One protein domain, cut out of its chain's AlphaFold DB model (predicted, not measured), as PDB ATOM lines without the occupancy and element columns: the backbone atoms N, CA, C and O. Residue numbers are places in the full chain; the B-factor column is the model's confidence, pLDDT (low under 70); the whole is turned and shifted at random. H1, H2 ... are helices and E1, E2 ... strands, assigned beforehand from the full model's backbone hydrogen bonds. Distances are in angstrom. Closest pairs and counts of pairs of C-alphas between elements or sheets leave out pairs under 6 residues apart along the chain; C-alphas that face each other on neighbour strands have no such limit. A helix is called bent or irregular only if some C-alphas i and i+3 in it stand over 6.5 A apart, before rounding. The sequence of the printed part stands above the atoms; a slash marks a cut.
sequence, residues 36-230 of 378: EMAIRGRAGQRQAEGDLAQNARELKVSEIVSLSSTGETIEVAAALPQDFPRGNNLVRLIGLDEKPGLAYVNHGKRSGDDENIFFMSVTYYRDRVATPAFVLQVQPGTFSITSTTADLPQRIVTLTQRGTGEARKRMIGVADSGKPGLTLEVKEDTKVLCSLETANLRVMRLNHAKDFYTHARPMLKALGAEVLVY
ATOM      1  N   GLU A  36     -38.100  41.867  30.937       33.75
ATOM      2  CA  GLU A  36     -38.617  42.257  29.625       33.75
ATOM      3  C   GLU A  36     -38.374  41.254  28.480       33.75
ATOM      4  O   GLU A  36     -39.288  41.033  27.688       33.75
ATOM      5  N   MET A  37     -37.204  40.607  28.373       34.72
ATOM      6  CA  MET A  37     -36.977  39.540  27.381       34.72
ATOM      7  C   MET A  37     -37.763  38.278  27.738       34.72
ATOM      8  O   MET A  37     -38.366  37.665  26.861       34.72
ATOM      9  N   ALA A  38     -37.841  37.932  29.027       46.56
ATOM     10  CA  ALA A  38     -38.691  36.838  29.493       46.56
ATOM     11  C   ALA A  38     -40.192  37.149  29.319       46.56
ATOM     12  O   ALA A  38     -40.994  36.236  29.142       46.56
ATOM     13  N   ILE A  39     -40.601  38.419  29.380       50.78
ATOM     14  CA  ILE A  39     -41.985  38.866  29.163       50.78
ATOM     15  C   ILE A  39     -42.320  38.901  27.667       50.78
ATOM     16  O   ILE A  39     -43.370  38.392  27.289       50.78
ATOM     17  N   ARG A  40     -41.434  39.419  26.801       53.03
ATOM     18  CA  ARG A  40     -41.608  39.367  25.335       53.03
ATOM     19  C   ARG A  40     -41.591  37.933  24.817       53.03
ATOM     20  O   ARG A  40     -42.436  37.590  23.998       53.03
ATOM     21  N   GLY A  41     -40.705  37.095  25.355       62.88
ATOM     22  CA  GLY A  41     -40.698  35.655  25.109       62.88
ATOM     23  C   GLY A  41     -42.026  35.018  25.508       62.88
ATOM     24  O   GLY A  41     -42.627  34.332  24.697       62.88
ATOM     25  N   ARG A  42     -42.557  35.333  26.698       65.81
ATOM     26  CA  ARG A  42     -43.859  34.822  27.158       65.81
ATOM     27  C   ARG A  42     -45.053  35.337  26.353       65.81
ATOM     28  O   ARG A  42     -45.988  34.578  26.140       65.81
ATOM     29  N   ALA A  43     -45.059  36.596  25.918       67.12
ATOM     30  CA  ALA A  43     -46.133  37.149  25.090       67.12
ATOM     31  C   ALA A  43     -46.118  36.546  23.678       67.12
ATOM     32  O   ALA A  43     -47.151  36.076  23.212       67.12
ATOM     33  N   GLY A  44     -44.938  36.473  23.051       67.19
ATOM     34  CA  GLY A  44     -44.752  35.777  21.778       67.19
ATOM     35  C   GLY A  44     -45.090  34.290  21.882       67.19
ATOM     36  O   GLY A  44     -45.764  33.763  21.010       67.19
ATOM     37  N   GLN A  45     -44.720  33.637  22.988       66.19
ATOM     38  CA  GLN A  45     -45.069  32.244  23.271       66.19
ATOM     39  C   GLN A  45     -46.571  32.053  23.485       66.19
ATOM     40  O   GLN A  45     -47.116  31.076  23.000       66.19
ATOM     41  N   ARG A  46     -47.270  32.971  24.164       70.75
ATOM     42  CA  ARG A  46     -48.734  32.902  24.318       70.75
ATOM     43  C   ARG A  46     -49.466  33.092  22.995       70.75
ATOM     44  O   ARG A  46     -50.456  32.412  22.760       70.75
ATOM     45  N   GLN A  47     -48.991  34.004  22.150       70.56
ATOM     46  CA  GLN A  47     -49.541  34.189  20.809       70.56
ATOM     47  C   GLN A  47     -49.311  32.932  19.961       70.56
ATOM     48  O   GLN A  47     -50.258  32.375  19.423       70.56
ATOM     49  N   ALA A  48     -48.080  32.423  19.967       65.38
ATOM     50  CA  ALA A  48     -47.698  31.157  19.358       65.38
ATOM     51  C   ALA A  48     -48.548  29.971  19.870       65.38
ATOM     52  O   ALA A  48     -49.024  29.172  19.071       65.38
ATOM     53  N   GLU A  49     -48.792  29.872  21.184       67.38
ATOM     54  CA  GLU A  49     -49.684  28.882  21.809       67.38
ATOM     55  C   GLU A  49     -51.136  29.026  21.315       67.38
ATOM     56  O   GLU A  49     -51.799  28.015  21.081       67.38
ATOM     57  N   GLY A  50     -51.624  30.258  21.137       70.38
ATOM     58  CA  GLY A  50     -52.951  30.541  20.585       70.38
ATOM     59  C   GLY A  50     -53.089  30.104  19.126       70.38
ATOM     60  O   GLY A  50     -54.056  29.425  18.781       70.38
ATOM     61  N   ASP A  51     -52.087  30.413  18.303       66.00
ATOM     62  CA  ASP A  51     -52.038  30.030  16.887       66.00
ATOM     63  C   ASP A  51     -51.930  28.499  16.724       66.00
ATOM     64  O   ASP A  51     -52.581  27.897  15.863       66.00
ATOM     65  N   LEU A  52     -51.170  27.842  17.609       65.31
ATOM     66  CA  LEU A  52     -51.059  26.383  17.700       65.31
ATOM     67  C   LEU A  52     -52.378  25.714  18.094       65.31
ATOM     68  O   LEU A  52     -52.730  24.687  17.522       65.31
ATOM     69  N   ALA A  53     -53.114  26.252  19.068       63.94
ATOM     70  CA  ALA A  53     -54.357  25.633  19.535       63.94
ATOM     71  C   ALA A  53     -55.413  25.503  18.423       63.94
ATOM     72  O   ALA A  53     -56.290  24.648  18.511       63.94
ATOM     73  N   GLN A  54     -55.314  26.330  17.381       60.22
ATOM     74  CA  GLN A  54     -56.247  26.329  16.260       60.22
ATOM     75  C   GLN A  54     -55.759  25.498  15.064       60.22
ATOM     76  O   GLN A  54     -56.597  24.987  14.329       60.22
ATOM     77  N   ASN A  55     -54.439  25.333  14.871       62.03
ATOM     78  CA  ASN A  55     -53.878  24.795  13.618       62.03
ATOM     79  C   ASN A  55     -52.672  23.842  13.780       62.03
ATOM     80  O   ASN A  55     -52.033  23.488  12.787       62.03
ATOM     81  N   ALA A  56     -52.301  23.438  14.999       69.94
ATOM     82  CA  ALA A  56     -51.098  22.633  15.205       69.94
ATOM     83  C   ALA A  56     -51.254  21.209  14.663       69.94
ATOM     84  O   ALA A  56     -51.978  20.390  15.228       69.94
ATOM     85  N   ARG A  57     -50.481  20.886  13.626       80.44
ATOM     86  CA  ARG A  57     -50.210  19.496  13.258       80.44
ATOM     87  C   ARG A  57     -49.392  18.849  14.377       80.44
ATOM     88  O   ARG A  57     -48.366  19.397  14.788       80.44
ATOM     89  N   GLU A  58     -49.856  17.703  14.860       86.19
ATOM     90  CA  GLU A  58     -49.060  16.831  15.719       86.19
ATOM     91  C   GLU A  58     -48.097  16.031  14.844       86.19
ATOM     92  O   GLU A  58     -48.516  15.377  13.890       86.19
ATOM     93  N   LEU A  59     -46.805  16.136  15.142       86.06
ATOM     94  CA  LEU A  59     -45.743  15.415  14.446       86.06
ATOM     95  C   LEU A  59     -44.852  14.708  15.464       86.06
ATOM     96  O   LEU A  59     -44.578  15.238  16.541       86.06
ATOM     97  N   LYS A  60     -44.347  13.529  15.115       85.88
ATOM     98  CA  LYS A  60     -43.224  12.887  15.801       85.88
ATOM     99  C   LYS A  60     -41.915  13.445  15.253       85.88
ATOM    100  O   LYS A  60     -41.821  13.804  14.084       85.88
ATOM    101  N   VAL A  61     -40.861  13.444  16.069       83.88
ATOM    102  CA  VAL A  61     -39.518  13.857  15.612       83.88
ATOM    103  C   VAL A  61     -39.066  13.047  14.388       83.88
ATOM    104  O   VAL A  61     -38.518  13.617  13.448       83.88
ATOM    105  N   SER A  62     -39.381  11.748  14.353       83.12
ATOM    106  CA  SER A  62     -39.087  10.852  13.227       83.12
ATOM    107  C   SER A  62     -39.819  11.203  11.925       83.12
ATOM    108  O   SER A  62     -39.410  10.760  10.859       83.12
ATOM    109  N   GLU A  63     -40.907  11.977  11.995       86.00
ATOM    110  CA  GLU A  63     -41.637  12.501  10.827       86.00
ATOM    111  C   GLU A  63     -41.072  13.847  10.348       86.00
ATOM    112  O   GLU A  63     -41.543  14.420   9.373       86.00
ATOM    113  N   ILE A  64     -40.071  14.387  11.046       84.69
ATOM    114  CA  ILE A  64     -39.374  15.621  10.671       84.69
ATOM    115  C   ILE A  64     -37.980  15.296  10.161       84.69
ATOM    116  O   ILE A  64     -37.548  15.805   9.126       84.69
ATOM    117  N   VAL A  65     -37.281  14.425  10.882       86.00
ATOM    118  CA  VAL A  65     -35.923  14.012  10.573       86.00
ATOM    119  C   VAL A  65     -35.794  12.503  10.681       86.00
ATOM    120  O   VAL A  65     -36.289  11.887  11.621       86.00
ATOM    121  N   SER A  66     -35.065  11.922   9.738       87.94
ATOM    122  CA  SER A  66     -34.541  10.570   9.861       87.94
ATOM    123  C   SER A  66     -33.020  10.634   9.946       87.94
ATOM    124  O   SER A  66     -32.375  11.413   9.239       87.94
ATOM    125  N   LEU A  67     -32.467   9.850  10.869       89.94
ATOM    126  CA  LEU A  67     -31.031   9.691  11.047       89.94
ATOM    127  C   LEU A  67     -30.670   8.240  10.737       89.94
ATOM    128  O   LEU A  67     -31.212   7.321  11.353       89.94
ATOM    129  N   SER A  68     -29.749   8.045   9.805       89.88
ATOM    130  CA  SER A  68     -29.151   6.751   9.461       89.88
ATOM    131  C   SER A  68     -27.634   6.829   9.628       89.88
ATOM    132  O   SER A  68     -27.078   7.898   9.881       89.88
ATOM    133  N   SER A  69     -26.938   5.696   9.541       86.56
ATOM    134  CA  SER A  69     -25.479   5.698   9.472       86.56
ATOM    135  C   SER A  69     -24.981   4.744   8.403       86.56
ATOM    136  O   SER A  69     -25.488   3.635   8.265       86.56
ATOM    137  N   THR A  70     -23.949   5.187   7.694       80.75
ATOM    138  CA  THR A  70     -23.166   4.408   6.728       80.75
ATOM    139  C   THR A  70     -21.928   3.774   7.373       80.75
ATOM    140  O   THR A  70     -21.007   3.354   6.686       80.75
ATOM    141  N   GLY A  71     -21.850   3.757   8.708       77.69
ATOM    142  CA  GLY A  71     -20.664   3.353   9.469       77.69
ATOM    143  C   GLY A  71     -19.645   4.485   9.641       77.69
ATOM    144  O   GLY A  71     -19.120   4.674  10.739       77.69
ATOM    145  N   GLU A  72     -19.415   5.287   8.599       80.31
ATOM    146  CA  GLU A  72     -18.492   6.429   8.650       80.31
ATOM    147  C   GLU A  72     -19.175   7.738   9.037       80.31
ATOM    148  O   GLU A  72     -18.610   8.546   9.774       80.31
ATOM    149  N   THR A  73     -20.398   7.957   8.566       85.19
ATOM    150  CA  THR A  73     -21.137   9.191   8.818       85.19
ATOM    151  C   THR A  73     -22.540   8.881   9.320       85.19
ATOM    152  O   THR A  73     -23.100   7.807   9.095       85.19
ATOM    153  N   ILE A  74     -23.093   9.826  10.071       88.50
ATOM    154  CA  ILE A  74     -24.522   9.964  10.314       88.50
ATOM    155  C   ILE A  74     -25.089  10.703   9.109       88.50
ATOM    156  O   ILE A  74     -24.697  11.838   8.825       88.50
ATOM    157  N   GLU A  75     -25.998  10.058   8.402       88.25
ATOM    158  CA  GLU A  75     -26.775  10.687   7.351       88.25
ATOM    159  C   GLU A  75     -28.054  11.259   7.947       88.25
ATOM    160  O   GLU A  75     -28.660  10.692   8.858       88.25
ATOM    161  N   VAL A  76     -28.441  12.424   7.439       85.69
ATOM    162  CA  VAL A  76     -29.579  13.180   7.943       85.69
ATOM    163  C   VAL A  76     -30.474  13.487   6.766       85.69
ATOM    164  O   VAL A  76     -30.087  14.242   5.874       85.69
ATOM    165  N   ALA A  77     -31.671  12.918   6.769       84.06
ATOM    166  CA  ALA A  77     -32.663  13.182   5.744       84.06
ATOM    167  C   ALA A  77     -33.884  13.867   6.356       84.06
ATOM    168  O   ALA A  77     -34.378  13.486   7.421       84.06
ATOM    169  N   ALA A  78     -34.373  14.891   5.658       82.19
ATOM    170  CA  ALA A  78     -35.668  15.483   5.943       82.19
ATOM    171  C   ALA A  78     -36.747  14.412   5.749       82.19
ATOM    172  O   ALA A  78     -36.858  13.847   4.664       82.19
ATOM    173  N   ALA A  79     -37.535  14.148   6.784       83.75
ATOM    174  CA  ALA A  79     -38.691  13.254   6.714       83.75
ATOM    175  C   ALA A  79     -40.014  14.033   6.622       83.75
ATOM    176  O   ALA A  79     -41.087  13.438   6.703       83.75
ATOM    177  N   LEU A  80     -39.929  15.360   6.449       82.75
ATOM    178  CA  LEU A  80     -41.079  16.252   6.432       82.75
ATOM    179  C   LEU A  80     -42.094  15.850   5.347       82.75
ATOM    180  O   LEU A  80     -41.699  15.552   4.215       82.75
ATOM    181  N   PRO A  81     -43.401  15.908   5.656       82.25
ATOM    182  CA  PRO A  81     -44.462  15.736   4.671       82.25
ATOM    183  C   PRO A  81     -44.267  16.642   3.446       82.25
ATOM    184  O   PRO A  81     -43.828  17.784   3.579       82.25
ATOM    185  N   GLN A  82     -44.624  16.165   2.247       82.88
ATOM    186  CA  GLN A  82     -44.464  16.947   1.008       82.88
ATOM    187  C   GLN A  82     -45.234  18.278   1.032       82.88
ATOM    188  O   GLN A  82     -44.829  19.239   0.380       82.88
ATOM    189  N   ASP A  83     -46.325  18.332   1.794       83.62
ATOM    190  CA  ASP A  83     -47.169  19.507   1.996       83.62
ATOM    191  C   ASP A  83     -46.687  20.423   3.137       83.62
ATOM    192  O   ASP A  83     -47.327  21.434   3.424       83.62
ATOM    193  N   PHE A  84     -45.568  20.099   3.796       81.62
ATOM    194  CA  PHE A  84     -45.073  20.875   4.926       81.62
ATOM    195  C   PHE A  84     -44.568  22.259   4.459       81.62
ATOM    196  O   PHE A  84     -43.605  22.334   3.681       81.62
ATOM    197  N   PRO A  85     -45.180  23.377   4.908       80.56
ATOM    198  CA  PRO A  85     -44.894  24.706   4.364       80.56
ATOM    199  C   PRO A  85     -43.434  25.101   4.572       80.56
ATOM    200  O   PRO A  85     -42.859  24.794   5.608       80.56
ATOM    201  N   ARG A  86     -42.803  25.799   3.622       80.94
ATOM    202  CA  ARG A  86     -41.428  26.314   3.797       80.94
ATOM    203  C   ARG A  86     -41.385  27.488   4.777       80.94
ATOM    204  O   ARG A  86     -42.325  28.271   4.845       80.94
ATOM    205  N   GLY A  87     -40.253  27.654   5.462       78.25
ATOM    206  CA  GLY A  87     -40.008  28.745   6.407       78.25
ATOM    207  C   GLY A  87     -40.133  28.313   7.867       78.25
ATOM    208  O   GLY A  87     -39.903  27.152   8.203       78.25
ATOM    209  N   ASN A  88     -40.464  29.270   8.736       76.06
ATOM    210  CA  ASN A  88     -40.613  29.048  10.172       76.06
ATOM    211  C   ASN A  88     -42.002  28.490  10.476       76.06
ATOM    212  O   ASN A  88     -42.980  29.234  10.477       76.06
ATOM    213  N   ASN A  89     -42.069  27.199  10.778       78.12
ATOM    214  CA  ASN A  89     -43.308  26.539  11.150       78.12
ATOM    215  C   ASN A  89     -43.286  26.225  12.633       78.12
ATOM    216  O   ASN A  89     -42.326  25.652  13.146       78.12
ATOM    217  N   LEU A  90     -44.360  26.588  13.313       78.31
ATOM    218  CA  LEU A  90     -44.579  26.201  14.689       78.31
ATOM    219  C   LEU A  90     -45.467  24.959  14.695       78.31
ATOM    220  O   LEU A  90     -46.572  24.979  14.158       78.31
ATOM    221  N   VAL A  91     -44.971  23.874  15.278       79.94
ATOM    222  CA  VAL A  91     -45.660  22.581  15.314       79.94
ATOM    223  C   VAL A  91     -45.761  22.068  16.741       79.94
ATOM    224  O   VAL A  91     -44.950  22.413  17.610       79.94
ATOM    225  N   ARG A  92     -46.752  21.209  16.983       81.38
ATOM    226  CA  ARG A  92     -46.802  20.412  18.203       81.38
ATOM    227  C   ARG A  92     -45.985  19.153  17.951       81.38
ATOM    228  O   ARG A  92     -46.374  18.307  17.150       81.38
ATOM    229  N   LEU A  93     -44.840  19.048  18.612       79.81
ATOM    230  CA  LEU A  93     -44.028  17.845  18.553       79.81
ATOM    231  C   LEU A  93     -44.447  16.910  19.678       79.81
ATOM    232  O   LEU A  93     -44.325  17.258  20.852       79.81
ATOM    233  N   ILE A  94     -44.893  15.708  19.326       75.50
ATOM    234  CA  ILE A  94     -44.892  14.580  20.256       75.50
ATOM    235  C   ILE A  94     -43.430  14.159  20.352       75.50
ATOM    236  O   ILE A  94     -42.879  13.500  19.465       75.50
ATOM    237  N   GLY A  95     -42.770  14.733  21.353       63.81
ATOM    238  CA  GLY A  95     -41.329  14.788  21.442       63.81
ATOM    239  C   GLY A  95     -40.741  13.720  22.352       63.81
ATOM    240  O   GLY A  95     -41.296  12.646  22.582       63.81
ATOM    241  N   LEU A  96     -39.568  14.089  22.855       60.31
ATOM    242  CA  LEU A  96     -38.707  13.374  23.789       60.31
ATOM    243  C   LEU A  96     -39.487  12.698  24.922       60.31
ATOM    244  O   LEU A  96     -40.121  13.393  25.719       60.31
ATOM    245  N   ASP A  97     -39.358  11.377  25.035       65.56
ATOM    246  CA  ASP A  97     -40.002  10.548  26.067       65.56
ATOM    247  C   ASP A  97     -41.539  10.506  25.967       65.56
ATOM    248  O   ASP A  97     -42.224  10.441  26.985       65.56
ATOM    249  N   GLU A  98     -42.080  10.602  24.745       70.31
ATOM    250  CA  GLU A  98     -43.527  10.606  24.454       70.31
ATOM    251  C   GLU A  98     -44.285  11.780  25.091       70.31
ATOM    252  O   GLU A  98     -45.515  11.799  25.156       70.31
ATOM    253  N   LYS A  99     -43.554  12.807  25.537       75.50
ATOM    254  CA  LYS A  99     -44.145  14.022  26.088       75.50
ATOM    255  C   LYS A  99     -44.398  15.018  24.959       75.50
ATOM    256  O   LYS A  99     -43.480  15.294  24.185       75.50
ATOM    257  N   PRO A 100     -45.613  15.577  24.846       78.06
ATOM    258  CA  PRO A 100     -45.874  16.636  23.889       78.06
ATOM    259  C   PRO A 100     -45.142  17.914  24.306       78.06
ATOM    260  O   PRO A 100     -45.082  18.256  25.485       78.06
ATOM    261  N   GLY A 101     -44.635  18.645  23.321       80.62
ATOM    262  CA  GLY A 101     -44.045  19.963  23.501       80.62
ATOM    263  C   GLY A 101     -44.150  20.797  22.230       80.62
ATOM    264  O   GLY A 101     -44.692  20.363  21.208       80.62
ATOM    265  N   LEU A 102     -43.666  22.031  22.299       81.25
ATOM    266  CA  LEU A 102     -43.716  22.955  21.167       81.25
ATOM    267  C   LEU A 102     -42.401  22.934  20.422       81.25
ATOM    268  O   LEU A 102     -41.346  22.925  21.057       81.25
ATOM    269  N   ALA A 103     -42.456  22.972  19.093       82.69
ATOM    270  CA  ALA A 103     -41.249  23.094  18.305       82.69
ATOM    271  C   ALA A 103     -41.351  24.082  17.159       82.69
ATOM    272  O   ALA A 103     -42.329  24.103  16.414       82.69
ATOM    273  N   TYR A 104     -40.280  24.853  16.993       82.38
ATOM    274  CA  TYR A 104     -40.050  25.612  15.773       82.38
ATOM    275  C   TYR A 104     -39.253  24.750  14.809       82.38
ATOM    276  O   TYR A 104     -38.135  24.347  15.124       82.38
ATOM    277  N   VAL A 105     -39.840  24.493  13.648       83.38
ATOM    278  CA  VAL A 105     -39.234  23.792  12.524       83.38
ATOM    279  C   VAL A 105     -39.015  24.825  11.439       83.38
ATOM    280  O   VAL A 105     -39.946  25.232  10.740       83.38
ATOM    281  N   ASN A 106     -37.776  25.283  11.323       80.94
ATOM    282  CA  ASN A 106     -37.374  26.097  10.190       80.94
ATOM    283  C   ASN A 106     -36.773  25.176   9.139       80.94
ATOM    284  O   ASN A 106     -35.764  24.534   9.426       80.94
ATOM    285  N   HIS A 107     -37.375  25.121   7.951       81.12
ATOM    286  CA  HIS A 107     -36.763  24.464   6.802       81.12
ATOM    287  C   HIS A 107     -36.883  25.319   5.547       81.12
ATOM    288  O   HIS A 107     -37.879  26.011   5.313       81.12
ATOM    289  N   GLY A 108     -35.849  25.272   4.719       74.25
ATOM    290  CA  GLY A 108     -35.824  26.028   3.483       74.25
ATOM    291  C   GLY A 108     -34.649  25.661   2.600       74.25
ATOM    292  O   GLY A 108     -33.710  24.982   3.019       74.25
ATOM    293  N   LYS A 109     -34.718  26.150   1.362       70.06
ATOM    294  CA  LYS A 109     -33.576  26.182   0.454       70.06
ATOM    295  C   LYS A 109     -32.827  27.485   0.679       70.06
ATOM    296  O   LYS A 109     -33.447  28.550   0.737       70.06
ATOM    297  N   ARG A 110     -31.503  27.419   0.786       64.38
ATOM    298  CA  ARG A 110     -30.683  28.629   0.748       64.38
ATOM    299  C   ARG A 110     -30.746  29.199  -0.674       64.38
ATOM    300  O   ARG A 110     -30.477  28.493  -1.636       64.38
ATOM    301  N   SER A 111     -31.175  30.452  -0.801       50.72
ATOM    302  CA  SER A 111     -31.256  31.170  -2.078       50.72
ATOM    303  C   SER A 111     -29.891  31.186  -2.777       50.72
ATOM    304  O   SER A 111     -28.944  31.713  -2.196       50.72
ATOM    305  N   GLY A 112     -29.814  30.686  -4.015       60.78
ATOM    306  CA  GLY A 112     -28.661  30.879  -4.906       60.78
ATOM    307  C   GLY A 112     -27.960  29.613  -5.400       60.78
ATOM    308  O   GLY A 112     -27.213  29.721  -6.363       60.78
ATOM    309  N   ASP A 113     -28.232  28.444  -4.816       52.41
ATOM    310  CA  ASP A 113     -27.692  27.164  -5.289       52.41
ATOM    311  C   ASP A 113     -28.824  26.262  -5.802       52.41
ATOM    312  O   ASP A 113     -29.810  26.017  -5.103       52.41
ATOM    313  N   ASP A 114     -28.671  25.754  -7.030       48.59
ATOM    314  CA  ASP A 114     -29.585  24.787  -7.663       48.59
ATOM    315  C   ASP A 114     -29.602  23.424  -6.947       48.59
ATOM    316  O   ASP A 114     -30.485  22.591  -7.170       48.59
ATOM    317  N   GLU A 115     -28.665  23.197  -6.029       50.69
ATOM    318  CA  GLU A 115     -28.588  21.976  -5.246       50.69
ATOM    319  C   GLU A 115     -29.266  22.119  -3.883       50.69
ATOM    320  O   GLU A 115     -29.269  23.170  -3.248       50.69
ATOM    321  N   ASN A 116     -29.873  21.020  -3.442       51.88
ATOM    322  CA  ASN A 116     -30.715  20.877  -2.258       51.88
ATOM    323  C   ASN A 116     -29.968  21.129  -0.931       51.88
ATOM    324  O   ASN A 116     -29.850  20.236  -0.095       51.88
ATOM    325  N   ILE A 117     -29.486  22.351  -0.700       52.06
ATOM    326  CA  ILE A 117     -28.963  22.785   0.592       52.06
ATOM    327  C   ILE A 117     -30.149  22.923   1.545       52.06
ATOM    328  O   ILE A 117     -30.848  23.939   1.579       52.06
ATOM    329  N   PHE A 118     -30.380  21.846   2.286       62.56
ATOM    330  CA  PHE A 118     -31.367  21.754   3.344       62.56
ATOM    331  C   PHE A 118     -30.770  22.354   4.619       62.56
ATOM    332  O   PHE A 118     -29.846  21.791   5.207       62.56
ATOM    333  N   PHE A 119     -31.273  23.520   5.026       71.06
ATOM    334  CA  PHE A 119     -31.141  23.952   6.413       71.06
ATOM    335  C   PHE A 119     -32.372  23.481   7.167       71.06
ATOM    336  O   PHE A 119     -33.491  23.775   6.744       71.06
ATOM    337  N   MET A 120     -32.160  22.794   8.286       78.81
ATOM    338  CA  MET A 120     -33.228  22.494   9.229       78.81
ATOM    339  C   MET A 120     -32.801  22.845  10.637       78.81
ATOM    340  O   MET A 120     -31.742  22.409  11.080       78.81
ATOM    341  N   SER A 121     -33.644  23.613  11.324       78.62
ATOM    342  CA  SER A 121     -33.543  23.839  12.761       78.62
ATOM    343  C   SER A 121     -34.809  23.340  13.432       78.62
ATOM    344  O   SER A 121     -35.891  23.814  13.086       78.62
ATOM    345  N   VAL A 122     -34.674  22.430  14.395       77.12
ATOM    346  CA  VAL A 122     -35.777  22.012  15.271       77.12
ATOM    347  C   VAL A 122     -35.448  22.446  16.688       77.12
ATOM    348  O   VAL A 122     -34.490  21.941  17.264       77.12
ATOM    349  N   THR A 123     -36.229  23.375  17.232       79.69
ATOM    350  CA  THR A 123     -36.059  23.890  18.598       79.69
ATOM    351  C   THR A 123     -37.257  23.478  19.436       79.69
ATOM    352  O   THR A 123     -38.341  24.009  19.215       79.69
ATOM    353  N   TYR A 124     -37.069  22.551  20.373       76.25
ATOM    354  CA  TYR A 124     -38.149  21.946  21.158       76.25
ATOM    355  C   TYR A 124     -38.198  22.451  22.598       76.25
ATOM    356  O   TYR A 124     -37.168  22.530  23.263       76.25
ATOM    357  N   TYR A 125     -39.404  22.697  23.104       78.12
ATOM    358  CA  TYR A 125     -39.681  23.157  24.463       78.12
ATOM    359  C   TYR A 125     -40.586  22.146  25.174       78.12
ATOM    360  O   TYR A 125     -41.714  21.911  24.739       78.12
ATOM    361  N   ARG A 126     -40.080  21.543  26.261       67.31
ATOM    362  CA  ARG A 126     -40.788  20.522  27.057       67.31
ATOM    363  C   ARG A 126     -41.859  21.126  27.978       67.31
ATOM    364  O   ARG A 126     -42.840  20.460  28.265       67.31
ATOM    365  N   ASP A 127     -41.685  22.386  28.378       68.94
ATOM    366  CA  ASP A 127     -42.565  23.133  29.282       68.94
ATOM    367  C   ASP A 127     -42.673  24.604  28.837       68.94
ATOM    368  O   ASP A 127     -42.013  25.032  27.889       68.94
ATOM    369  N   ARG A 128     -43.431  25.434  29.570       61.75
ATOM    370  CA  ARG A 128     -43.483  26.907  29.400       61.75
ATOM    371  C   ARG A 128     -42.173  27.639  29.753       61.75
ATOM    372  O   ARG A 128     -42.174  28.841  30.020       61.75
ATOM    373  N   VAL A 129     -41.062  26.916  29.813       58.19
ATOM    374  CA  VAL A 129     -39.740  27.453  30.128       58.19
ATOM    375  C   VAL A 129     -39.093  27.936  28.831       58.19
ATOM    376  O   VAL A 129     -39.193  27.286  27.797       58.19
ATOM    377  N   ALA A 130     -38.422  29.088  28.881       62.88
ATOM    378  CA  ALA A 130     -37.802  29.719  27.711       62.88
ATOM    379  C   ALA A 130     -36.558  28.976  27.176       62.88
ATOM    380  O   ALA A 130     -36.006  29.368  26.148       62.88
ATOM    381  N   THR A 131     -36.100  27.930  27.867       70.06
ATOM    382  CA  THR A 131     -34.903  27.168  27.499       70.06
ATOM    383  C   THR A 131     -35.291  25.999  26.596       70.06
ATOM    384  O   THR A 131     -36.138  25.192  26.992       70.06
ATOM    385  N   PRO A 132     -34.693  25.871  25.399       73.38
ATOM    386  CA  PRO A 132     -34.963  24.738  24.531       73.38
ATOM    387  C   PRO A 132     -34.413  23.457  25.158       73.38
ATOM    388  O   PRO A 132     -33.264  23.417  25.587       73.38
ATOM    389  N   ALA A 133     -35.217  22.403  25.182       78.31
ATOM    390  CA  ALA A 133     -34.789  21.079  25.615       78.31
ATOM    391  C   ALA A 133     -33.863  20.425  24.574       78.31
ATOM    392  O   ALA A 133     -32.888  19.776  24.950       78.31
ATOM    393  N   PHE A 134     -34.118  20.641  23.275       85.19
ATOM    394  CA  PHE A 134     -33.167  20.286  22.222       85.19
ATOM    395  C   PHE A 134     -33.184  21.267  21.045       85.19
ATOM    396  O   PHE A 134     -34.210  21.879  20.739       85.19
ATOM    397  N   VAL A 135     -32.032  21.378  20.384       86.69
ATOM    398  CA  VAL A 135     -31.819  22.070  19.116       86.69
ATOM    399  C   VAL A 135     -31.131  21.107  18.157       86.69
ATOM    400  O   VAL A 135     -30.020  20.654  18.419       86.69
ATOM    401  N   LEU A 136     -31.783  20.799  17.044       87.44
ATOM    402  CA  LEU A 136     -31.191  20.046  15.942       87.44
ATOM    403  C   LEU A 136     -30.884  21.010  14.802       87.44
ATOM    404  O   LEU A 136     -31.807  21.674  14.344       87.44
ATOM    405  N   GLN A 137     -29.638  21.060  14.331       88.25
ATOM    406  CA  GLN A 137     -29.238  21.836  13.160       88.25
ATOM    407  C   GLN A 137     -28.632  20.936  12.090       88.25
ATOM    408  O   GLN A 137     -27.695  20.178  12.338       88.25
ATOM    409  N   VAL A 138     -29.149  21.065  10.874       83.88
ATOM    410  CA  VAL A 138     -28.635  20.375   9.690       83.88
ATOM    411  C   VAL A 138     -28.212  21.427   8.681       83.88
ATOM    412  O   VAL A 138     -28.983  22.335   8.376       83.88
ATOM    413  N   GLN A 139     -26.977  21.328   8.205       82.94
ATOM    414  CA  GLN A 139     -26.381  22.171   7.174       82.94
ATOM    415  C   GLN A 139     -25.572  21.290   6.207       82.94
ATOM    416  O   GLN A 139     -25.186  20.174   6.566       82.94
ATOM    417  N   PRO A 140     -25.258  21.761   4.987       77.94
ATOM    418  CA  PRO A 140     -24.374  21.033   4.084       77.94
ATOM    419  C   PRO A 140     -23.052  20.673   4.763       77.94
ATOM    420  O   PRO A 140     -22.313  21.539   5.230       77.94
ATOM    421  N   GLY A 141     -22.774  19.374   4.857       77.06
ATOM    422  CA  GLY A 141     -21.557  18.864   5.482       77.06
ATOM    423  C   GLY A 141     -21.441  19.127   6.987       77.06
ATOM    424  O   GLY A 141     -20.353  18.958   7.532       77.06
ATOM    425  N   THR A 142     -22.490  19.560   7.691       84.94
ATOM    426  CA  THR A 142     -22.465  19.675   9.158       84.94
ATOM    427  C   THR A 142     -23.817  19.344   9.771       84.94
ATOM    428  O   THR A 142     -24.860  19.824   9.341       84.94
ATOM    429  N   PHE A 143     -23.785  18.550  10.828       88.56
ATOM    430  CA  PHE A 143     -24.944  18.220  11.643       88.56
ATOM    431  C   PHE A 143     -24.609  18.494  13.099       88.56
ATOM    432  O   PHE A 143     -23.515  18.140  13.538       88.56
ATOM    433  N   SER A 144     -25.524  19.096  13.851       91.19
ATOM    434  CA  SER A 144     -25.378  19.217  15.295       91.19
ATOM    435  C   SER A 144     -26.684  18.952  16.034       91.19
ATOM    436  O   SER A 144     -27.758  19.400  15.638       91.19
ATOM    437  N   ILE A 145     -26.580  18.227  17.143       90.19
ATOM    438  CA  ILE A 145     -27.641  18.075  18.137       90.19
ATOM    439  C   ILE A 145     -27.137  18.736  19.405       90.19
ATOM    440  O   ILE A 145     -26.070  18.379  19.895       90.19
ATOM    441  N   THR A 146     -27.899  19.679  19.940       90.81
ATOM    442  CA  THR A 146     -27.649  20.284  21.246       90.81
ATOM    443  C   THR A 146     -28.814  19.961  22.165       90.81
ATOM    444  O   THR A 146     -29.953  20.271  21.834       90.81
ATOM    445  N   SER A 147     -28.548  19.348  23.311       88.19
ATOM    446  CA  SER A 147     -29.529  19.131  24.372       88.19
ATOM    447  C   SER A 147     -29.175  20.011  25.560       88.19
ATOM    448  O   SER A 147     -28.025  20.011  25.997       88.19
ATOM    449  N   THR A 148     -30.167  20.704  26.114       87.06
ATOM    450  CA  THR A 148     -29.979  21.564  27.288       87.06
ATOM    451  C   THR A 148     -30.929  21.134  28.395       87.06
ATOM    452  O   THR A 148     -32.131  20.981  28.184       87.06
ATOM    453  N   THR A 149     -30.384  20.919  29.589       82.25
ATOM    454  CA  THR A 149     -31.197  20.689  30.793       82.25
ATOM    455  C   THR A 149     -31.764  22.011  31.305       82.25
ATOM    456  O   THR A 149     -31.110  23.049  31.225       82.25
ATOM    457  N   ALA A 150     -33.008  21.987  31.791       74.44
ATOM    458  CA  ALA A 150     -33.664  23.181  32.325       74.44
ATOM    459  C   ALA A 150     -33.190  23.533  33.747       74.44
ATOM    460  O   ALA A 150     -33.328  24.684  34.164       74.44
ATOM    461  N   ASP A 151     -32.638  22.552  34.466       75.88
ATOM    462  CA  ASP A 151     -32.182  22.696  35.844       75.88
ATOM    463  C   ASP A 151     -30.846  23.446  35.926       75.88
ATOM    464  O   ASP A 151     -30.074  23.485  34.968       75.88
ATOM    465  N   LEU A 152     -30.583  24.059  37.087       73.19
ATOM    466  CA  LEU A 152     -29.291  24.668  37.402       73.19
ATOM    467  C   LEU A 152     -28.420  23.681  38.203       73.19
ATOM    468  O   LEU A 152     -28.926  23.091  39.162       73.19
ATOM    469  N   PRO A 153     -27.121  23.544  37.875       81.62
ATOM    470  CA  PRO A 153     -26.416  24.237  36.789       81.62
ATOM    471  C   PRO A 153     -26.839  23.739  35.395       81.62
ATOM    472  O   PRO A 153     -27.184  22.568  35.224       81.62
ATOM    473  N   GLN A 154     -26.824  24.633  34.398       84.94
ATOM    474  CA  GLN A 154     -27.292  24.289  33.056       84.94
ATOM    475  C   GLN A 154     -26.299  23.352  32.386       84.94
ATOM    476  O   GLN A 154     -25.193  23.744  32.015       84.94
ATOM    477  N   ARG A 155     -26.723  22.113  32.154       87.56
ATOM    478  CA  ARG A 155     -25.954  21.161  31.357       87.56
ATOM    479  C   ARG A 155     -26.315  21.261  29.880       87.56
ATOM    480  O   ARG A 155     -27.484  21.087  29.531       87.56
ATOM    481  N   ILE A 156     -25.308  21.472  29.036       89.88
ATOM    482  CA  ILE A 156     -25.400  21.506  27.572       89.88
ATOM    483  C   ILE A 156     -24.593  20.336  27.012       89.88
ATOM    484  O   ILE A 156     -23.408  20.197  27.307       89.88
ATOM    485  N   VAL A 157     -25.224  19.495  26.200       92.00
ATOM    486  CA  VAL A 157     -24.563  18.400  25.483       92.00
ATOM    487  C   VAL A 157     -24.686  18.663  23.991       92.00
ATOM    488  O   VAL A 157     -25.799  18.790  23.493       92.00
ATOM    489  N   THR A 158     -23.563  18.710  23.283       93.50
ATOM    490  CA  THR A 158     -23.510  18.971  21.845       93.50
ATOM    491  C   THR A 158     -22.832  17.813  21.123       93.50
ATOM    492  O   THR A 158     -21.651  17.556  21.338       93.50
ATOM    493  N   LEU A 159     -23.553  17.138  20.227       93.69
ATOM    494  CA  LEU A 159     -22.996  16.174  19.276       93.69
ATOM    495  C   LEU A 159     -22.904  16.843  17.906       93.69
ATOM    496  O   LEU A 159     -23.931  17.228  17.361       93.69
ATOM    497  N   THR A 160     -21.703  16.986  17.350       93.06
ATOM    498  CA  THR A 160     -21.472  17.631  16.048       93.06
ATOM    499  C   THR A 160     -20.759  16.685  15.099       93.06
ATOM    500  O   THR A 160     -19.688  16.194  15.431       93.06
ATOM    501  N   GLN A 161     -21.291  16.488  13.897       91.00
ATOM    502  CA  GLN A 161     -20.588  15.829  12.801       91.00
ATOM    503  C   GLN A 161     -20.161  16.849  11.751       91.00
ATOM    504  O   GLN A 161     -20.961  17.680  11.323       91.00
ATOM    505  N   ARG A 162     -18.912  16.747  11.300       88.81
ATOM    506  CA  ARG A 162     -18.336  17.533  10.206       88.81
ATOM    507  C   ARG A 162     -17.986  16.594   9.052       88.81
ATOM    508  O   ARG A 162     -17.201  15.667   9.232       88.81
ATOM    509  N   GLY A 163     -18.589  16.831   7.891       80.25
ATOM    510  CA  GLY A 163     -18.347  16.082   6.660       80.25
ATOM    511  C   GLY A 163     -17.023  16.443   5.982       80.25
ATOM    512  O   GLY A 163     -16.341  17.397   6.361       80.25
ATOM    513  N   THR A 164     -16.669  15.667   4.960       67.12
ATOM    514  CA  THR A 164     -15.462  15.845   4.143       67.12
ATOM    515  C   THR A 164     -15.655  16.937   3.076       67.12
ATOM    516  O   THR A 164     -16.773  17.323   2.734       67.12
ATOM    517  N   GLY A 165     -14.548  17.509   2.593       56.59
ATOM    518  CA  GLY A 165     -14.470  18.875   2.053       56.59
ATOM    519  C   GLY A 165     -15.241  19.213   0.766       56.59
ATOM    520  O   GLY A 165     -15.271  20.382   0.406       56.59
ATOM    521  N   GLU A 166     -15.880  18.276   0.066       62.72
ATOM    522  CA  GLU A 166     -16.625  18.575  -1.178       62.72
ATOM    523  C   GLU A 166     -17.902  19.391  -0.911       62.72
ATOM    524  O   GLU A 166     -18.081  20.472  -1.472       62.72
ATOM    525  N   ALA A 167     -18.747  18.942   0.024       56.97
ATOM    526  CA  ALA A 167     -19.949  19.681   0.427       56.97
ATOM    527  C   ALA A 167     -19.604  21.008   1.130       56.97
ATOM    528  O   ALA A 167     -20.362  21.975   1.072       56.97
ATOM    529  N   ARG A 168     -18.427  21.065   1.769       59.88
ATOM    530  CA  ARG A 168     -17.925  22.230   2.509       59.88
ATOM    531  C   ARG A 168     -17.362  23.324   1.604       59.88
ATOM    532  O   ARG A 168     -17.610  24.496   1.864       59.88
ATOM    533  N   LYS A 169     -16.648  22.960   0.531       59.75
ATOM    534  CA  LYS A 169     -16.039  23.907  -0.426       59.75
ATOM    535  C   LYS A 169     -17.058  24.835  -1.091       59.75
ATOM    536  O   LYS A 169     -16.689  25.927  -1.509       59.75
ATOM    537  N   ARG A 170     -18.328  24.424  -1.167       56.88
ATOM    538  CA  ARG A 170     -19.422  25.232  -1.731       56.88
ATOM    539  C   ARG A 170     -19.953  26.296  -0.764       56.88
ATOM    540  O   ARG A 170     -20.582  27.256  -1.194       56.88
ATOM    541  N   MET A 171     -19.660  26.195   0.535       53.81
ATOM    542  CA  MET A 171     -19.998  27.237   1.505       53.81
ATOM    543  C   MET A 171     -18.951  28.358   1.474       53.81
ATOM    544  O   MET A 171     -17.938  28.312   2.169       53.81
ATOM    545  N   ILE A 172     -19.215  29.391   0.672       42.66
ATOM    546  CA  ILE A 172     -18.377  30.593   0.568       42.66
ATOM    547  C   ILE A 172     -18.167  31.215   1.964       42.66
ATOM    548  O   ILE A 172     -19.118  31.679   2.595       42.66
ATOM    549  N   GLY A 173     -16.912  31.258   2.429       53.09
ATOM    550  CA  GLY A 173     -16.471  32.143   3.516       53.09
ATOM    551  C   GLY A 173     -16.263  31.534   4.909       53.09
ATOM    552  O   GLY A 173     -15.940  32.285   5.827       53.09
ATOM    553  N   VAL A 174     -16.396  30.216   5.105       50.06
ATOM    554  CA  VAL A 174     -16.041  29.581   6.392       50.06
ATOM    555  C   VAL A 174     -14.628  29.009   6.302       50.06
ATOM    556  O   VAL A 174     -14.369  28.111   5.506       50.06
ATOM    557  N   ALA A 175     -13.705  29.532   7.112       49.31
ATOM    558  CA  ALA A 175     -12.347  29.008   7.208       49.31
ATOM    559  C   ALA A 175     -12.378  27.536   7.664       49.31
ATOM    560  O   ALA A 175     -12.860  27.217   8.754       49.31
ATOM    561  N   ASP A 176     -11.880  26.649   6.804       53.88
ATOM    562  CA  ASP A 176     -11.837  25.202   7.005       53.88
ATOM    563  C   ASP A 176     -10.775  24.849   8.057       53.88
ATOM    564  O   ASP A 176      -9.603  24.653   7.750       53.88
ATOM    565  N   SER A 177     -11.163  24.867   9.334       53.66
ATOM    566  CA  SER A 177     -10.235  24.687  10.461       53.66
ATOM    567  C   SER A 177     -10.298  23.307  11.121       53.66
ATOM    568  O   SER A 177      -9.567  23.063  12.078       53.66
ATOM    569  N   GLY A 178     -11.152  22.389  10.652       63.31
ATOM    570  CA  GLY A 178     -11.398  21.126  11.354       63.31
ATOM    571  C   GLY A 178     -11.377  19.904  10.450       63.31
ATOM    572  O   GLY A 178     -12.034  19.906   9.410       63.31
ATOM    573  N   LYS A 179     -10.686  18.854  10.908       76.38
ATOM    574  CA  LYS A 179     -10.735  17.514  10.315       76.38
ATOM    575  C   LYS A 179     -12.192  17.009  10.282       76.38
ATOM    576  O   LYS A 179     -12.972  17.362  11.173       76.38
ATOM    577  N   PRO A 180     -12.578  16.227   9.260       82.94
ATOM    578  CA  PRO A 180     -13.856  15.526   9.271       82.94
ATOM    579  C   PRO A 180     -13.917  14.611  10.497       82.94
ATOM    580  O   PRO A 180     -12.901  14.039  10.899       82.94
ATOM    581  N   GLY A 181     -15.096  14.494  11.096       89.75
ATOM    582  CA  GLY A 181     -15.266  13.690  12.297       89.75
ATOM    583  C   GLY A 181     -16.502  14.041  13.105       89.75
ATOM    584  O   GLY A 181     -17.313  14.893  12.729       89.75
ATOM    585  N   LEU A 182     -16.624  13.364  14.237       92.69
ATOM    586  CA  LEU A 182     -17.693  13.485  15.207       92.69
ATOM    587  C   LEU A 182     -17.129  13.997  16.536       92.69
ATOM    588  O   LEU A 182     -16.252  13.373  17.137       92.69
ATOM    589  N   THR A 183     -17.670  15.115  17.005       94.06
ATOM    590  CA  THR A 183     -17.324  15.746  18.278       94.06
ATOM    591  C   THR A 183     -18.482  15.620  19.261       94.06
ATOM    592  O   THR A 183     -19.617  15.931  18.908       94.06
ATOM    593  N   LEU A 184     -18.199  15.209  20.497       95.75
ATOM    594  CA  LEU A 184     -19.135  15.257  21.619       95.75
ATOM    595  C   LEU A 184     -18.589  16.218  22.670       95.75
ATOM    596  O   LEU A 184     -17.532  15.966  23.239       95.75
ATOM    597  N   GLU A 185     -19.315  17.295  22.938       95.88
ATOM    598  CA  GLU A 185     -18.967  18.273  23.963       95.88
ATOM    599  C   GLU A 185     -20.043  18.303  25.050       95.88
ATOM    600  O   GLU A 185     -21.236  18.339  24.761       95.88
ATOM    601  N   VAL A 186     -19.625  18.299  26.313       94.81
ATOM    602  CA  VAL A 186     -20.498  18.440  27.479       94.81
ATOM    603  C   VAL A 186     -20.016  19.628  28.284       94.81
ATOM    604  O   VAL A 186     -18.875  19.648  28.747       94.81
ATOM    605  N   LYS A 187     -20.899  20.597  28.481       93.69
ATOM    606  CA  LYS A 187     -20.677  21.799  29.279       93.69
ATOM    607  C   LYS A 187     -21.660  21.847  30.441       93.69
ATOM    608  O   LYS A 187     -22.793  21.392  30.317       93.69
ATOM    609  N   GLU A 188     -21.214  22.403  31.553       92.44
ATOM    610  CA  GLU A 188     -22.043  22.785  32.691       92.44
ATOM    611  C   GLU A 188     -21.770  24.264  32.965       92.44
ATOM    612  O   GLU A 188     -20.641  24.648  33.280       92.44
ATOM    613  N   ASP A 189     -22.777  25.096  32.713       88.62
ATOM    614  CA  ASP A 189     -22.659  26.546  32.573       88.62
ATOM    615  C   ASP A 189     -21.552  26.931  31.566       88.62
ATOM    616  O   ASP A 189     -21.712  26.775  30.353       88.62
ATOM    617  N   THR A 190     -20.402  27.407  32.051       86.81
ATOM    618  CA  THR A 190     -19.235  27.776  31.231       86.81
ATOM    619  C   THR A 190     -18.115  26.734  31.259       86.81
ATOM    620  O   THR A 190     -17.138  26.857  30.517       86.81
ATOM    621  N   LYS A 191     -18.230  25.694  32.092       91.69
ATOM    622  CA  LYS A 191     -17.185  24.689  32.293       91.69
ATOM    623  C   LYS A 191     -17.360  23.523  31.325       91.69
ATOM    624  O   LYS A 191     -18.389  22.857  31.329       91.69
ATOM    625  N   VAL A 192     -16.321  23.215  30.547       93.81
ATOM    626  CA  VAL A 192     -16.273  21.997  29.724       93.81
ATOM    627  C   VAL A 192     -15.989  20.797  30.630       93.81
ATOM    628  O   VAL A 192     -14.933  20.720  31.255       93.81
ATOM    629  N   LEU A 193     -16.945  19.875  30.718       92.50
ATOM    630  CA  LEU A 193     -16.831  18.628  31.479       92.50
ATOM    631  C   LEU A 193     -16.245  17.491  30.637       92.50
ATOM    632  O   LEU A 193     -15.513  16.658  31.162       92.50
ATOM    633  N   CYS A 194     -16.584  17.446  29.349       93.50
ATOM    634  CA  CYS A 194     -16.142  16.408  28.422       93.50
ATOM    635  C   CYS A 194     -16.036  16.999  27.011       93.50
ATOM    636  O   CYS A 194     -16.895  17.778  26.602       93.50
ATOM    637  N   SER A 195     -14.976  16.656  26.283       95.38
ATOM    638  CA  SER A 195     -14.805  16.999  24.871       95.38
ATOM    639  C   SER A 195     -14.090  15.846  24.184       95.38
ATOM    640  O   SER A 195     -12.933  15.557  24.491       95.38
ATOM    641  N   LEU A 196     -14.806  15.148  23.309       95.12
ATOM    642  CA  LEU A 196     -14.314  13.994  22.567       95.12
ATOM    643  C   LEU A 196     -14.353  14.304  21.081       95.12
ATOM    644  O   LEU A 196     -15.364  14.795  20.589       95.12
ATOM    645  N   GLU A 197     -13.292  13.958  20.364       94.88
ATOM    646  CA  GLU A 197     -13.228  14.025  18.906       94.88
ATOM    647  C   GLU A 197     -12.881  12.638  18.369       94.88
ATOM    648  O   GLU A 197     -11.916  12.007  18.801       94.88
ATOM    649  N   THR A 198     -13.702  12.133  17.455       94.06
ATOM    650  CA  THR A 198     -13.582  10.782  16.897       94.06
ATOM    651  C   THR A 198     -13.875  10.802  15.406       94.06
ATOM    652  O   THR A 198     -14.487  11.742  14.909       94.06
ATOM    653  N   ALA A 199     -13.463   9.767  14.673       91.44
ATOM    654  CA  ALA A 199     -13.742   9.695  13.240       91.44
ATOM    655  C   ALA A 199     -15.247   9.563  12.948       91.44
ATOM    656  O   ALA A 199     -15.749  10.181  12.017       91.44
ATOM    657  N   ASN A 200     -15.966   8.770  13.750       90.94
ATOM    658  CA  ASN A 200     -17.372   8.449  13.535       90.94
ATOM    659  C   ASN A 200     -18.046   7.953  14.828       90.94
ATOM    660  O   ASN A 200     -17.401   7.751  15.864       90.94
ATOM    661  N   LEU A 201     -19.361   7.729  14.754       91.62
ATOM    662  CA  LEU A 201     -20.174   7.296  15.892       91.62
ATOM    663  C   LEU A 201     -19.751   5.927  16.435       91.62
ATOM    664  O   LEU A 201     -19.748   5.723  17.650       91.62
ATOM    665  N   ARG A 202     -19.345   5.008  15.551       90.88
ATOM    666  CA  ARG A 202     -18.824   3.689  15.924       90.88
ATOM    667  C   ARG A 202     -17.593   3.828  16.819       90.88
ATOM    668  O   ARG A 202     -17.569   3.253  17.903       90.88
ATOM    669  N   VAL A 203     -16.596   4.608  16.404       91.56
ATOM    670  CA  VAL A 203     -15.364   4.829  17.179       91.56
ATOM    671  C   VAL A 203     -15.686   5.478  18.525       91.56
ATOM    672  O   VAL A 203     -15.159   5.039  19.547       91.56
ATOM    673  N   MET A 204     -16.591   6.462  18.562       93.81
ATOM    674  CA  MET A 204     -17.045   7.081  19.813       93.81
ATOM    675  C   MET A 204     -17.690   6.068  20.760       93.81
ATOM    676  O   MET A 204     -17.315   5.992  21.929       93.81
ATOM    677  N   ARG A 205     -18.611   5.247  20.251       91.94
ATOM    678  CA  ARG A 205     -19.293   4.198  21.018       91.94
ATOM    679  C   ARG A 205     -18.314   3.173  21.587       91.94
ATOM    680  O   ARG A 205     -18.438   2.783  22.743       91.94
ATOM    681  N   LEU A 206     -17.356   2.732  20.776       89.00
ATOM    682  CA  LEU A 206     -16.440   1.648  21.120       89.00
ATOM    683  C   LEU A 206     -15.284   2.089  22.034       89.00
ATOM    684  O   LEU A 206     -14.893   1.346  22.934       89.00
ATOM    685  N   ASN A 207     -14.740   3.293  21.833       90.88
ATOM    686  CA  ASN A 207     -13.589   3.788  22.599       90.88
ATOM    687  C   ASN A 207     -13.969   4.691  23.776       90.88
ATOM    688  O   ASN A 207     -13.187   4.813  24.715       90.88
ATOM    689  N   HIS A 208     -15.166   5.279  23.759       92.56
ATOM    690  CA  HIS A 208     -15.652   6.196  24.791       92.56
ATOM    691  C   HIS A 208     -17.050   5.799  25.280       92.56
ATOM    692  O   HIS A 208     -17.914   6.651  25.482       92.56
ATOM    693  N   ALA A 209     -17.275   4.495  25.481       89.56
ATOM    694  CA  ALA A 209     -18.576   3.930  25.842       89.56
ATOM    695  C   ALA A 209     -19.251   4.683  27.001       89.56
ATOM    696  O   ALA A 209     -20.403   5.093  26.880       89.56
ATOM    697  N   LYS A 210     -18.529   4.943  28.100       89.56
ATOM    698  CA  LYS A 210     -19.077   5.653  29.265       89.56
ATOM    699  C   LYS A 210     -19.671   7.015  28.885       89.56
ATOM    700  O   LYS A 210     -20.845   7.259  29.163       89.56
ATOM    701  N   ASP A 211     -18.890   7.884  28.245       92.75
ATOM    702  CA  ASP A 211     -19.332   9.222  27.836       92.75
ATOM    703  C   ASP A 211     -20.426   9.154  26.765       92.75
ATOM    704  O   ASP A 211     -21.434   9.855  26.853       92.75
ATOM    705  N   PHE A 212     -20.281   8.246  25.797       92.75
ATOM    706  CA  PHE A 212     -21.267   8.018  24.746       92.75
ATOM    707  C   PHE A 212     -22.635   7.639  25.325       92.75
ATOM    708  O   PHE A 212     -23.638   8.287  25.028       92.75
ATOM    709  N   TYR A 213     -22.694   6.633  26.200       88.94
ATOM    710  CA  TYR A 213     -23.952   6.178  26.790       88.94
ATOM    711  C   TYR A 213     -24.537   7.159  27.808       88.94
ATOM    712  O   TYR A 213     -25.748   7.153  28.009       88.94
ATOM    713  N   THR A 214     -23.706   7.978  28.455       89.94
ATOM    714  CA  THR A 214     -24.177   8.968  29.437       89.94
ATOM    715  C   THR A 214     -24.688  10.240  28.760       89.94
ATOM    716  O   THR A 214     -25.593  10.888  29.282       89.94
ATOM    717  N   HIS A 215     -24.120  10.625  27.613       92.38
ATOM    718  CA  HIS A 215     -24.371  11.937  27.006       92.38
ATOM    719  C   HIS A 215     -24.959  11.852  25.597       92.38
ATOM    720  O   HIS A 215     -25.981  12.481  25.333       92.38
ATOM    721  N   ALA A 216     -24.370  11.061  24.699       92.62
ATOM    722  CA  ALA A 216     -24.817  10.977  23.308       92.62
ATOM    723  C   ALA A 216     -26.066  10.100  23.127       92.62
ATOM    724  O   ALA A 216     -27.017  10.524  22.472       92.62
ATOM    725  N   ARG A 217     -26.112   8.903  23.730       91.25
ATOM    726  CA  ARG A 217     -27.256   7.982  23.592       91.25
ATOM    727  C   ARG A 217     -28.592   8.622  23.984       91.25
ATOM    728  O   ARG A 217     -29.522   8.468  23.196       91.25
ATOM    729  N   PRO A 218     -28.730   9.337  25.122       88.94
ATOM    730  CA  PRO A 218     -29.994   9.985  25.467       88.94
ATOM    731  C   PRO A 218     -30.488  10.923  24.364       88.94
ATOM    732  O   PRO A 218     -31.667  10.878  24.038       88.94
ATOM    733  N   MET A 219     -29.586  11.685  23.729       89.06
ATOM    734  CA  MET A 219     -29.913  12.566  22.599       89.06
ATOM    735  C   MET A 219     -30.288  11.801  21.321       89.06
ATOM    736  O   MET A 219     -31.137  12.253  20.561       89.06
ATOM    737  N   LEU A 220     -29.688  10.640  21.065       90.06
ATOM    738  CA  LEU A 220     -30.055   9.814  19.909       90.06
ATOM    739  C   LEU A 220     -31.404   9.117  20.119       90.06
ATOM    740  O   LEU A 220     -32.234   9.112  19.213       90.06
ATOM    741  N   LYS A 221     -31.658   8.589  21.323       87.00
ATOM    742  CA  LYS A 221     -32.944   7.990  21.719       87.00
ATOM    743  C   LYS A 221     -34.079   9.002  21.590       87.00
ATOM    744  O   LYS A 221     -35.092   8.730  20.955       87.00
ATOM    745  N   ALA A 222     -33.843  10.191  22.128       83.06
ATOM    746  CA  ALA A 222     -34.642  11.396  21.980       83.06
ATOM    747  C   ALA A 222     -35.116  11.663  20.537       83.06
ATOM    748  O   ALA A 222     -36.277  11.990  20.300       83.06
ATOM    749  N   LEU A 223     -34.224  11.489  19.563       85.00
ATOM    750  CA  LEU A 223     -34.515  11.715  18.147       85.00
ATOM    751  C   LEU A 223     -35.109  10.487  17.436       85.00
ATOM    752  O   LEU A 223     -35.266  10.507  16.220       85.00
ATOM    753  N   GLY A 224     -35.397   9.398  18.158       85.88
ATOM    754  CA  GLY A 224     -35.792   8.117  17.562       85.88
ATOM    755  C   GLY A 224     -34.656   7.410  16.811       85.88
ATOM    756  O   GLY A 224     -34.882   6.400  16.151       85.88
ATOM    757  N   ALA A 225     -33.423   7.901  16.933       89.19
ATOM    758  CA  ALA A 225     -32.232   7.413  16.246       89.19
ATOM    759  C   ALA A 225     -31.436   6.409  17.091       89.19
ATOM    760  O   ALA A 225     -30.220   6.273  16.955       89.19
ATOM    761  N   GLU A 226     -32.113   5.683  17.981       88.06
ATOM    762  CA  GLU A 226     -31.462   4.696  18.843       88.06
ATOM    763  C   GLU A 226     -30.878   3.525  18.041       88.06
ATOM    764  O   GLU A 226     -29.950   2.875  18.499       88.06
ATOM    765  N   VAL A 227     -31.339   3.302  16.806       88.69
ATOM    766  CA  VAL A 227     -30.717   2.332  15.890       88.69
ATOM    767  C   VAL A 227     -29.219   2.595  15.681       88.69
ATOM    768  O   VAL A 227     -28.455   1.652  15.524       88.69
ATOM    769  N   LEU A 228     -28.780   3.856  15.780       90.88
ATOM    770  CA  LEU A 228     -27.376   4.254  15.632       90.88
ATOM    771  C   LEU A 228     -26.498   3.878  16.841       90.88
ATOM    772  O   LEU A 228     -25.273   3.960  16.781       90.88
ATOM    773  N   VAL A 229     -27.121   3.510  17.962       90.62
ATOM    774  CA  VAL A 229     -26.452   3.114  19.210       90.62
ATOM    775  C   VAL A 229     -26.054   1.638  19.172       90.62
ATOM    776  O   VAL A 229     -25.109   1.240  19.859       90.62
ATOM    777  N   TYR A 230     -26.769   0.827  18.395       92.06
ATOM    778  CA  TYR A 230     -26.524  -0.605  18.302       92.06
ATOM    779  C   TYR A 230     -25.423  -0.893  17.272       92.06
ATOM    780  O   TYR A 230     -25.313  -0.177  16.275       92.06
TER     781      TYR A 230
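AT A GLANCE: This is residues 36 to 230 of the 378 residues of an uncharacterized protein of Phycisphaerae bacterium (UniProt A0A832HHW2). One large, twisted sheet of nine strands makes a wall; the small hairpin E2 E3 and the helices H3 and H4 cover parts of one face, the hairpin crossing the sheet's strands. The long helix H1 packs on E4 near one edge, and short H5 packs on H4 and E2. Printed are 195 residues, with five named helices and eleven strands in the order H1, E1 to E9, H2, E10, E11, H3, H4, H5; the class is mixed, helices and strands. The large sheet, E1 E4 E5 E6 E7 E8 E9 E10 E11, is mixed. The whole is compact, with a radius of gyration of the C-alphas of 17.2 A and spans of 46 by 44 by 33 A.

IN THESE COORDINATES: Find C-alpha 36 at (-38.617, 42.257, 29.625); from there H1, residues 36 to 55, runs 28.2 A. Next come E1, 58 to 60, E2, 65 to 69, and E3, 74 to 78. E4, 87 to 94, bends by 51 degrees at residue 90. E5, 100 to 109, runs 28.1 A, before E6, 118 to 125, E7, 134 to 139, E8, 142 to 148, and E9, 155 to 162. H2, 165 to 169, precedes E10, 181 to 188, and E11, 191 to 198. H3 is 201 to 207; H4, 209 to 222, is only just irregular, with C-alphas 214 and 217 6.7 A apart. H5, 226 to 229, ends at (-26.452, 3.114, 19.210).

HOW THE PARTS SIT: E1 is parallel to E4, with N 59 and O 92 3.0 A apart. E4 to E9 form a meander, each strand the antiparallel neighbour of the one before; look at N 122 and O 136, 3.0 A, between E6 and E7. E10 is the antiparallel neighbour of E9, with N 158 and O 185 2.8 A apart, and forms a hairpin with E11, with N 184 and O 196 2.9 A apart. The hairpin E2 E3, N 68 to O 75, 3.0 A, makes a sandwich, two sheets face to face, with strands at 77 degrees. Three layers, helices on both faces, have H3 and H4 on one face and H1 on the other; the closest C-alphas of H1 and E4, Leu 52 and Val 91, are 7.0 A apart. H4 runs across the strands at a height over the sheet of 9.6 A. H2 only grazes the sheet. Every O i to N i+4 pair is within hydrogen-bond range in H2 and H3, 15 of 16 in H1 and 7 of 10 in H4; H5 is too short for one.

THE WHOLE: The C-alphas farthest apart, Gln 54 and Asn 207, are 48.7 A apart. The printed part has no cut; H2 to E10 is the long link. Low confidence, pLDDT under 70, marks 50 residues, among them 36 to 45, 110 to 118 and 164 to 178.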